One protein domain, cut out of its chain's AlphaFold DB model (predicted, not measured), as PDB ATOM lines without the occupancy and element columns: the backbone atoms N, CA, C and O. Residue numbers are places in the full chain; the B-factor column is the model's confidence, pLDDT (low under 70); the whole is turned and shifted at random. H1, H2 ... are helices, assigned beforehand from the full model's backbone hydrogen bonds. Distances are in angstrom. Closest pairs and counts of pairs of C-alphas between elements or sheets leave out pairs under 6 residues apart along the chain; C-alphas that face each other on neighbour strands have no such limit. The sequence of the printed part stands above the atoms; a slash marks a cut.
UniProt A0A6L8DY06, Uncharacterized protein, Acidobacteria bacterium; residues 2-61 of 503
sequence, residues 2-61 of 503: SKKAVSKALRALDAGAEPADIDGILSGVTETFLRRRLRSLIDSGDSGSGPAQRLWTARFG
ATOM      1  N   SER A   2      93.576 121.737 144.738       74.94
ATOM      2  CA  SER A   2      93.980 123.102 144.351       74.94
ATOM      3  C   SER A   2      94.820 123.229 143.064       74.94
ATOM      4  O   SER A   2      94.624 124.167 142.301       74.94
ATOM      5  N   LYS A   3      95.698 122.262 142.733       78.81
ATOM      6  CA  LYS A   3      96.479 122.290 141.468       78.81
ATOM      7  C   LYS A   3      95.603 122.142 140.213       78.81
ATOM      8  O   LYS A   3      95.861 122.795 139.204       78.81
ATOM      9  N   LYS A   4      94.568 121.294 140.276       80.75
ATOM     10  CA  LYS A   4      93.658 121.016 139.149       80.75
ATOM     11  C   LYS A   4      92.735 122.207 138.878       80.75
ATOM     12  O   LYS A   4      92.500 122.526 137.719       80.75
ATOM     13  N   ALA A   5      92.286 122.886 139.937       84.69
ATOM     14  CA  ALA A   5      91.514 124.126 139.854       84.69
ATOM     15  C   ALA A   5      92.307 125.249 139.167       84.69
ATOM     16  O   ALA A   5      91.841 125.799 138.173       84.69
ATOM     17  N   VAL A   6      93.550 125.501 139.604       87.88
ATOM     18  CA  VAL A   6      94.423 126.511 138.974       87.88
ATOM     19  C   VAL A   6      94.706 126.168 137.509       87.88
ATOM     20  O   VAL A   6      94.589 127.028 136.646       87.88
ATOM     21  N   SER A   7      94.998 124.903 137.184       88.06
ATOM     22  CA  SER A   7      95.214 124.497 135.785       88.06
ATOM     23  C   SER A   7      93.961 124.671 134.913       88.06
ATOM     24  O   SER A   7      94.075 125.090 133.764       88.06
ATOM     25  N   LYS A   8      92.765 124.399 135.455       88.88
ATOM     26  CA  LYS A   8      91.491 124.625 134.758       88.88
ATOM     27  C   LYS A   8      91.224 126.118 134.534       88.88
ATOM     28  O   LYS A   8      90.808 126.483 133.440       88.88
ATOM     29  N   ALA A   9      91.507 126.962 135.527       90.19
ATOM     30  CA  ALA A   9      91.374 128.414 135.423       90.19
ATOM     31  C   ALA A   9      92.325 129.002 134.365       90.19
ATOM     32  O   ALA A   9      91.898 129.787 133.527       90.19
ATOM     33  N   LEU A  10      93.585 128.554 134.331       91.31
ATOM     34  CA  LEU A  10      94.558 128.999 133.327       91.31
ATOM     35  C   LEU A  10      94.163 128.592 131.902       91.31
ATOM     36  O   LEU A  10      94.305 129.397 130.993       91.31
ATOM     37  N   ARG A  11      93.607 127.387 131.706       89.62
ATOM     38  CA  ARG A  11      93.072 126.967 130.397       89.62
ATOM     39  C   ARG A  11      91.862 127.793 129.964       89.62
ATOM     40  O   ARG A  11      91.731 128.081 128.784       89.62
ATOM     41  N   ALA A  12      90.984 128.162 130.897       87.75
ATOM     42  CA  ALA A  12      89.841 129.023 130.595       87.75
ATOM     43  C   ALA A  12      90.295 130.430 130.176       87.75
ATOM     44  O   ALA A  12      89.808 130.955 129.181       87.75
ATOM     45  N   LEU A  13      91.284 130.995 130.876       88.81
ATOM     46  CA  LEU A  13      91.903 132.270 130.507       88.81
ATOM     47  C   LEU A  13      92.603 132.206 129.149       88.81
ATOM     48  O   LEU A  13      92.564 133.174 128.397       88.81
ATOM     49  N   ASP A  14      93.268 131.093 128.838       88.50
ATOM     50  CA  ASP A  14      93.926 130.882 127.544       88.50
ATOM     51  C   ASP A  14      92.909 130.751 126.396       88.50
ATOM     52  O   ASP A  14      93.141 131.233 125.293       88.50
ATOM     53  N   ALA A  15      91.727 130.204 126.692       87.00
ATOM     54  CA  ALA A  15      90.580 130.151 125.787       87.00
ATOM     55  C   ALA A  15      89.783 131.473 125.693       87.00
ATOM     56  O   ALA A  15      88.746 131.504 125.032       87.00
ATOM     57  N   GLY A  16      90.251 132.552 126.333       86.06
ATOM     58  CA  GLY A  16      89.668 133.894 126.225       86.06
ATOM     59  C   GLY A  16      88.631 134.267 127.289       86.06
ATOM     60  O   GLY A  16      87.950 135.271 127.115       86.06
ATOM     61  N   ALA A  17      88.491 133.499 128.375       87.44
ATOM     62  CA  ALA A  17      87.685 133.930 129.521       87.44
ATOM     63  C   ALA A  17      88.333 135.131 130.235       87.44
ATOM     64  O   ALA A  17      89.563 135.236 130.270       87.44
ATOM     65  N   GLU A  18      87.526 135.990 130.860       85.69
ATOM     66  CA  GLU A  18      88.036 137.089 131.684       85.69
ATOM     67  C   GLU A  18      88.388 136.604 133.108       85.69
ATOM     68  O   GLU A  18      87.777 135.659 133.619       85.69
ATOM     69  N   PRO A  19      89.347 137.243 133.809       82.69
ATOM     70  CA  PRO A  19      89.720 136.874 135.179       82.69
ATOM     71  C   PRO A  19      88.565 136.877 136.188       82.69
ATOM     72  O   PRO A  19      88.610 136.120 137.154       82.69
ATOM     73  N   ALA A  20      87.530 137.690 135.965       78.69
ATOM     74  CA  ALA A  20      86.341 137.723 136.816       78.69
ATOM     75  C   ALA A  20      85.487 136.442 136.702       78.69
ATOM     76  O   ALA A  20      84.858 136.029 137.677       78.69
ATOM     77  N   ASP A  21      85.511 135.762 135.551       81.62
ATOM     78  CA  ASP A  21      84.643 134.610 135.261       81.62
ATOM     79  C   ASP A  21      85.166 133.290 135.852       81.62
ATOM     80  O   ASP A  21      84.460 132.278 135.899       81.62
ATOM     81  N   ILE A  22      86.416 133.272 136.320       87.19
ATOM     82  CA  ILE A  22      87.088 132.068 136.833       87.19
ATOM     83  C   ILE A  22      87.109 131.982 138.366       87.19
ATOM     84  O   ILE A  22      87.599 130.987 138.908       87.19
ATOM     85  N   ASP A  23      86.524 132.952 139.074       82.81
ATOM     86  CA  ASP A  23      86.446 132.964 140.543       82.81
ATOM     87  C   ASP A  23      85.715 131.727 141.090       82.81
ATOM     88  O   ASP A  23      86.153 131.114 142.067       82.81
ATOM     89  N   GLY A  24      84.672 131.264 140.392       82.50
ATOM     90  CA  GLY A  24      83.981 130.016 140.729       82.50
ATOM     91  C   GLY A  24      84.854 128.763 140.568       82.50
ATOM     92  O   GLY A  24      84.696 127.800 141.316       82.50
ATOM     93  N   ILE A  25      85.817 128.771 139.635       87.00
ATOM     94  CA  ILE A  25      86.766 127.662 139.417       87.00
ATOM     95  C   ILE A  25      87.817 127.620 140.532       87.00
ATOM     96  O   ILE A  25      88.291 126.543 140.895       87.00
ATOM     97  N   LEU A  26      88.172 128.786 141.071       87.00
ATOM     98  CA  LEU A  26      89.151 128.953 142.143       87.00
ATOM     99  C   LEU A  26      88.535 128.861 143.548       87.00
ATOM    100  O   LEU A  26      89.261 128.980 144.534       87.00
ATOM    101  N   SER A  27      87.232 128.589 143.657       82.56
ATOM    102  CA  SER A  27      86.560 128.360 144.939       82.56
ATOM    103  C   SER A  27      87.260 127.251 145.739       82.56
ATOM    104  O   SER A  27      87.459 126.133 145.256       82.56
ATOM    105  N   GLY A  28      87.693 127.576 146.962       74.88
ATOM    106  CA  GLY A  28      88.455 126.672 147.835       74.88
ATOM    107  C   GLY A  28      89.971 126.635 147.588       74.88
ATOM    108  O   GLY A  28      90.676 125.862 148.241       74.88
ATOM    109  N   VAL A  29      90.508 127.456 146.679       83.31
ATOM    110  CA  VAL A  29      91.954 127.690 146.552       83.31
ATOM    111  C   VAL A  29      92.347 128.862 147.451       83.31
ATOM    112  O   VAL A  29      91.837 129.965 147.291       83.31
ATOM    113  N   THR A  30      93.266 128.638 148.394       82.81
ATOM    114  CA  THR A  30      93.759 129.713 149.267       82.81
ATOM    115  C   THR A  30      94.602 130.720 148.485       82.81
ATOM    116  O   THR A  30      95.325 130.349 147.555       82.81
ATOM    117  N   GLU A  31      94.554 131.993 148.886       82.44
ATOM    118  CA  GLU A  31      95.318 133.067 148.240       82.44
ATOM    119  C   GLU A  31      96.825 132.768 148.227       82.44
ATOM    120  O   GLU A  31      97.470 132.874 147.184       82.44
ATOM    121  N   THR A  32      97.377 132.288 149.347       76.06
ATOM    122  CA  THR A  32      98.793 131.909 149.480       76.06
ATOM    123  C   THR A  32      99.197 130.829 148.475       76.06
ATOM    124  O   THR A  32     100.249 130.914 147.836       76.06
ATOM    125  N   PHE A  33      98.348 129.815 148.280       77.88
ATOM    126  CA  PHE A  33      98.602 128.760 147.302       77.88
ATOM    127  C   PHE A  33      98.529 129.292 145.868       77.88
ATOM    128  O   PHE A  33      99.373 128.934 145.042       77.88
ATOM    129  N   LEU A  34      97.536 130.139 145.577       85.44
ATOM    130  CA  LEU A  34      97.356 130.755 144.266       85.44
ATOM    131  C   LEU A  34      98.562 131.633 143.906       85.44
ATOM    132  O   LEU A  34      99.131 131.452 142.831       85.44
ATOM    133  N   ARG A  35      99.027 132.483 144.834       86.19
ATOM    134  CA  ARG A  35     100.238 133.301 144.668       86.19
ATOM    135  C   ARG A  35     101.463 132.431 144.391       86.19
ATOM    136  O   ARG A  35     102.104 132.577 143.353       86.19
ATOM    137  N   ARG A  36     101.759 131.451 145.251       83.12
ATOM    138  CA  ARG A  36     102.927 130.573 145.060       83.12
ATOM    139  C   ARG A  36     102.894 129.851 143.709       83.12
ATOM    140  O   ARG A  36     103.923 129.716 143.052       83.12
ATOM    141  N   ARG A  37     101.717 129.376 143.285       83.62
ATOM    142  CA  ARG A  37     101.574 128.612 142.040       83.62
ATOM    143  C   ARG A  37     101.675 129.486 140.793       83.62
ATOM    144  O   ARG A  37     102.302 129.046 139.838       83.62
ATOM    145  N   LEU A  38     101.067 130.672 140.792       86.75
ATOM    146  CA  LEU A  38     101.145 131.599 139.663       86.75
ATOM    147  C   LEU A  38     102.560 132.154 139.503       86.75
ATOM    148  O   LEU A  38     103.068 132.136 138.389       86.75
ATOM    149  N   ARG A  39     103.234 132.519 140.604       83.31
ATOM    150  CA  ARG A  39     104.639 132.956 140.580       83.31
ATOM    151  C   ARG A  39     105.551 131.887 139.970       83.31
ATOM    152  O   ARG A  39     106.220 132.152 138.987       83.31
ATOM    153  N   SER A  40     105.439 130.640 140.434       80.44
ATOM    154  CA  SER A  40     106.194 129.511 139.868       80.44
ATOM    155  C   SER A  40     105.962 129.277 138.367       80.44
ATOM    156  O   SER A  40     106.858 128.751 137.720       80.44
ATOM    157  N   LEU A  41     104.779 129.599 137.826       82.81
ATOM    158  CA  LEU A  41     104.458 129.439 136.399       82.81
ATOM    159  C   LEU A  41     104.898 130.637 135.550       82.81
ATOM    160  O   LEU A  41     105.152 130.487 134.359       82.81
ATOM    161  N   ILE A  42     104.954 131.824 136.151       83.62
ATOM    162  CA  ILE A  42     105.500 133.031 135.525       83.62
ATOM    163  C   ILE A  42     107.025 132.896 135.431       83.62
ATOM    164  O   ILE A  42     107.590 133.105 134.361       83.62
ATOM    165  N   ASP A  43     107.667 132.445 136.511       77.19
ATOM    166  CA  ASP A  43     109.121 132.279 136.594       77.19
ATOM    167  C   ASP A  43     109.642 131.129 135.717       77.19
ATOM    168  O   ASP A  43     110.783 131.178 135.261       77.19
ATOM    169  N   SER A  44     108.828 130.095 135.454       75.62
ATOM    170  CA  SER A  44     109.237 128.973 134.596       75.62
ATOM    171  C   SER A  44     109.228 129.301 133.100       75.62
ATOM    172  O   SER A  44     109.805 128.548 132.322       75.62
ATOM    173  N   GLY A  45     108.593 130.405 132.679       67.31
ATOM    174  CA  GLY A  45     108.517 130.803 131.266       67.31
ATOM    175  C   GLY A  45     107.721 129.845 130.366       67.31
ATOM    176  O   GLY A  45     107.780 129.961 129.145       67.31
ATOM    177  N   ASP A  46     106.967 128.904 130.945       71.56
ATOM    178  CA  ASP A  46     106.197 127.906 130.196       71.56
ATOM    179  C   ASP A  46     105.029 128.533 129.410       71.56
ATOM    180  O   ASP A  46     104.632 129.680 129.635       71.56
ATOM    181  N   SER A  47     104.382 127.741 128.546       58.50
ATOM    182  CA  SER A  47     103.174 128.126 127.788       58.50
ATOM    183  C   SER A  47     102.007 128.635 128.654       58.50
ATOM    184  O   SER A  47     101.091 129.268 128.140       58.50
ATOM    185  N   GLY A  48     102.044 128.415 129.974       61.69
ATOM    186  CA  GLY A  48     101.083 128.948 130.944       61.69
ATOM    187  C   GLY A  48     101.433 130.315 131.555       61.69
ATOM    188  O   GLY A  48     100.623 130.837 132.321       61.69
ATOM    189  N   SER A  49     102.599 130.894 131.245       77.94
ATOM    190  CA  SER A  49     103.101 132.146 131.840       77.94
ATOM    191  C   SER A  49     102.220 133.360 131.516       77.94
ATOM    192  O   SER A  49     101.909 134.148 132.405       77.94
ATOM    193  N   GLY A  50     101.724 133.473 130.279       84.31
ATOM    194  CA  GLY A  50     100.835 134.561 129.851       84.31
ATOM    195  C   GLY A  50      99.499 134.593 130.610       84.31
ATOM    196  O   GLY A  50      99.199 135.592 131.272       84.31
ATOM    197  N   PRO A  51      98.694 133.512 130.581       88.44
ATOM    198  CA  PRO A  51      97.470 133.415 131.377       88.44
ATOM    199  C   PRO A  51      97.717 133.568 132.885       88.44
ATOM    200  O   PRO A  51      96.906 134.181 133.580       88.44
ATOM    201  N   ALA A  52      98.848 133.064 133.397       88.06
ATOM    202  CA  ALA A  52      99.207 133.206 134.805       88.06
ATOM    203  C   ALA A  52      99.511 134.660 135.188       88.06
ATOM    204  O   ALA A  52      99.035 135.114 136.227       88.06
ATOM    205  N   GLN A  53     100.223 135.404 134.336       86.50
ATOM    206  CA  GLN A  53     100.497 136.827 134.530       86.50
ATOM    207  C   GLN A  53      99.208 137.658 134.488       86.50
ATOM    208  O   GLN A  53      99.016 138.523 135.339       86.50
ATOM    209  N   ARG A  54      98.289 137.364 133.554       86.06
ATOM    210  CA  ARG A  54      96.977 138.035 133.495       86.06
ATOM    211  C   ARG A  54      96.177 137.826 134.779       86.06
ATOM    212  O   ARG A  54      95.660 138.788 135.339       86.06
ATOM    213  N   LEU A  55      96.115 136.587 135.270       88.50
ATOM    214  CA  LEU A  55      95.424 136.273 136.520       88.50
ATOM    215  C   LEU A  55      96.097 136.922 137.733       88.50
ATOM    216  O   LEU A  55      95.413 137.432 138.617       88.50
ATOM    217  N   TRP A  56      97.431 136.928 137.765       88.62
ATOM    218  CA  TRP A  56      98.206 137.579 138.815       88.62
ATOM    219  C   TRP A  56      97.888 139.072 138.894       88.62
ATOM    220  O   TRP A  56      97.508 139.567 139.954       88.62
ATOM    221  N   THR A  57      97.987 139.783 137.771       86.56
ATOM    222  CA  THR A  57      97.742 141.227 137.725       86.56
ATOM    223  C   THR A  57      96.284 141.557 138.044       86.56
ATOM    224  O   THR A  57      96.038 142.475 138.822       86.56
ATOM    225  N   ALA A  58      95.323 140.777 137.540       85.88
ATOM    226  CA  ALA A  58      93.907 140.991 137.834       85.88
ATOM    227  C   ALA A  58      93.552 140.783 139.316       85.88
ATOM    228  O   ALA A  58      92.657 141.454 139.825       85.88
ATOM    229  N   ARG A  59      94.229 139.862 140.018       85.38
ATOM    230  CA  ARG A  59      93.890 139.519 141.409       85.38
ATOM    231  C   ARG A  59      94.702 140.273 142.451       85.38
ATOM    232  O   ARG A  59      94.207 140.503 143.549       85.38
ATOM    233  N   PHE A  60      95.939 140.626 142.125       86.31
ATOM    234  CA  PHE A  60      96.892 141.162 143.095       86.31
ATOM    235  C   PHE A  60      97.380 142.572 142.761       86.31
ATOM    236  O   PHE A  60      98.118 143.138 143.557       86.31
ATOM    237  N   GLY A  61      96.990 143.146 141.617       73.38
ATOM    238  CA  GLY A  61      97.312 144.529 141.244       73.38
ATOM    239  C   GLY A  61      98.776 144.787 140.865       73.38
ATOM    240  O   GLY A  61      99.085 145.849 140.333       73.38
TER     241      GLY A  61
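This is residues 2 to 61 of the 503 residues of an uncharacterized protein of Acidobacteria bacterium (UniProt A0A6L8DY06). A helical hairpin, H3 and H4, makes one part of a small rounded body; H1 packs its residues 10 to 14 on H4 about perpendicular to it, and short H2 packs on both H1 and H4. The 60 printed residues hold four named helices and no named strand: all helix, compact, radius of gyration of the C-alphas 10.1 A, spans 26 by 25 by 23 A.

H1, residues 2 to 14, begins at C-alpha 2 (93.980, 123.102, 144.351) and is 18.5 A long. H2 is residues 19 to 22. H3, residues 31 to 43, is 18.1 A long. H4, residues 49 to 60, is 15.7 A long and ends at C-alpha 60 (96.892, 141.162, 143.095).

H4 is the hub. H1 touches it at 75 degrees, C-alphas of Leu 10 and Pro 51 closest, 5.6 A. H2 touches H4 at C-alphas Pro 19 and Leu 55, 5.9 A. H3 and H4 run opposite ways at 35.2 degrees, only just steep; C-alphas 42 and 49 are closest, 4.5 A. In H1, H3 and H4 every O i to N i+4 pair is within hydrogen-bond range; H2 is too short for one.

The printed part has no cut and no long link. Residues 45, 47 and 48 are under pLDDT 70.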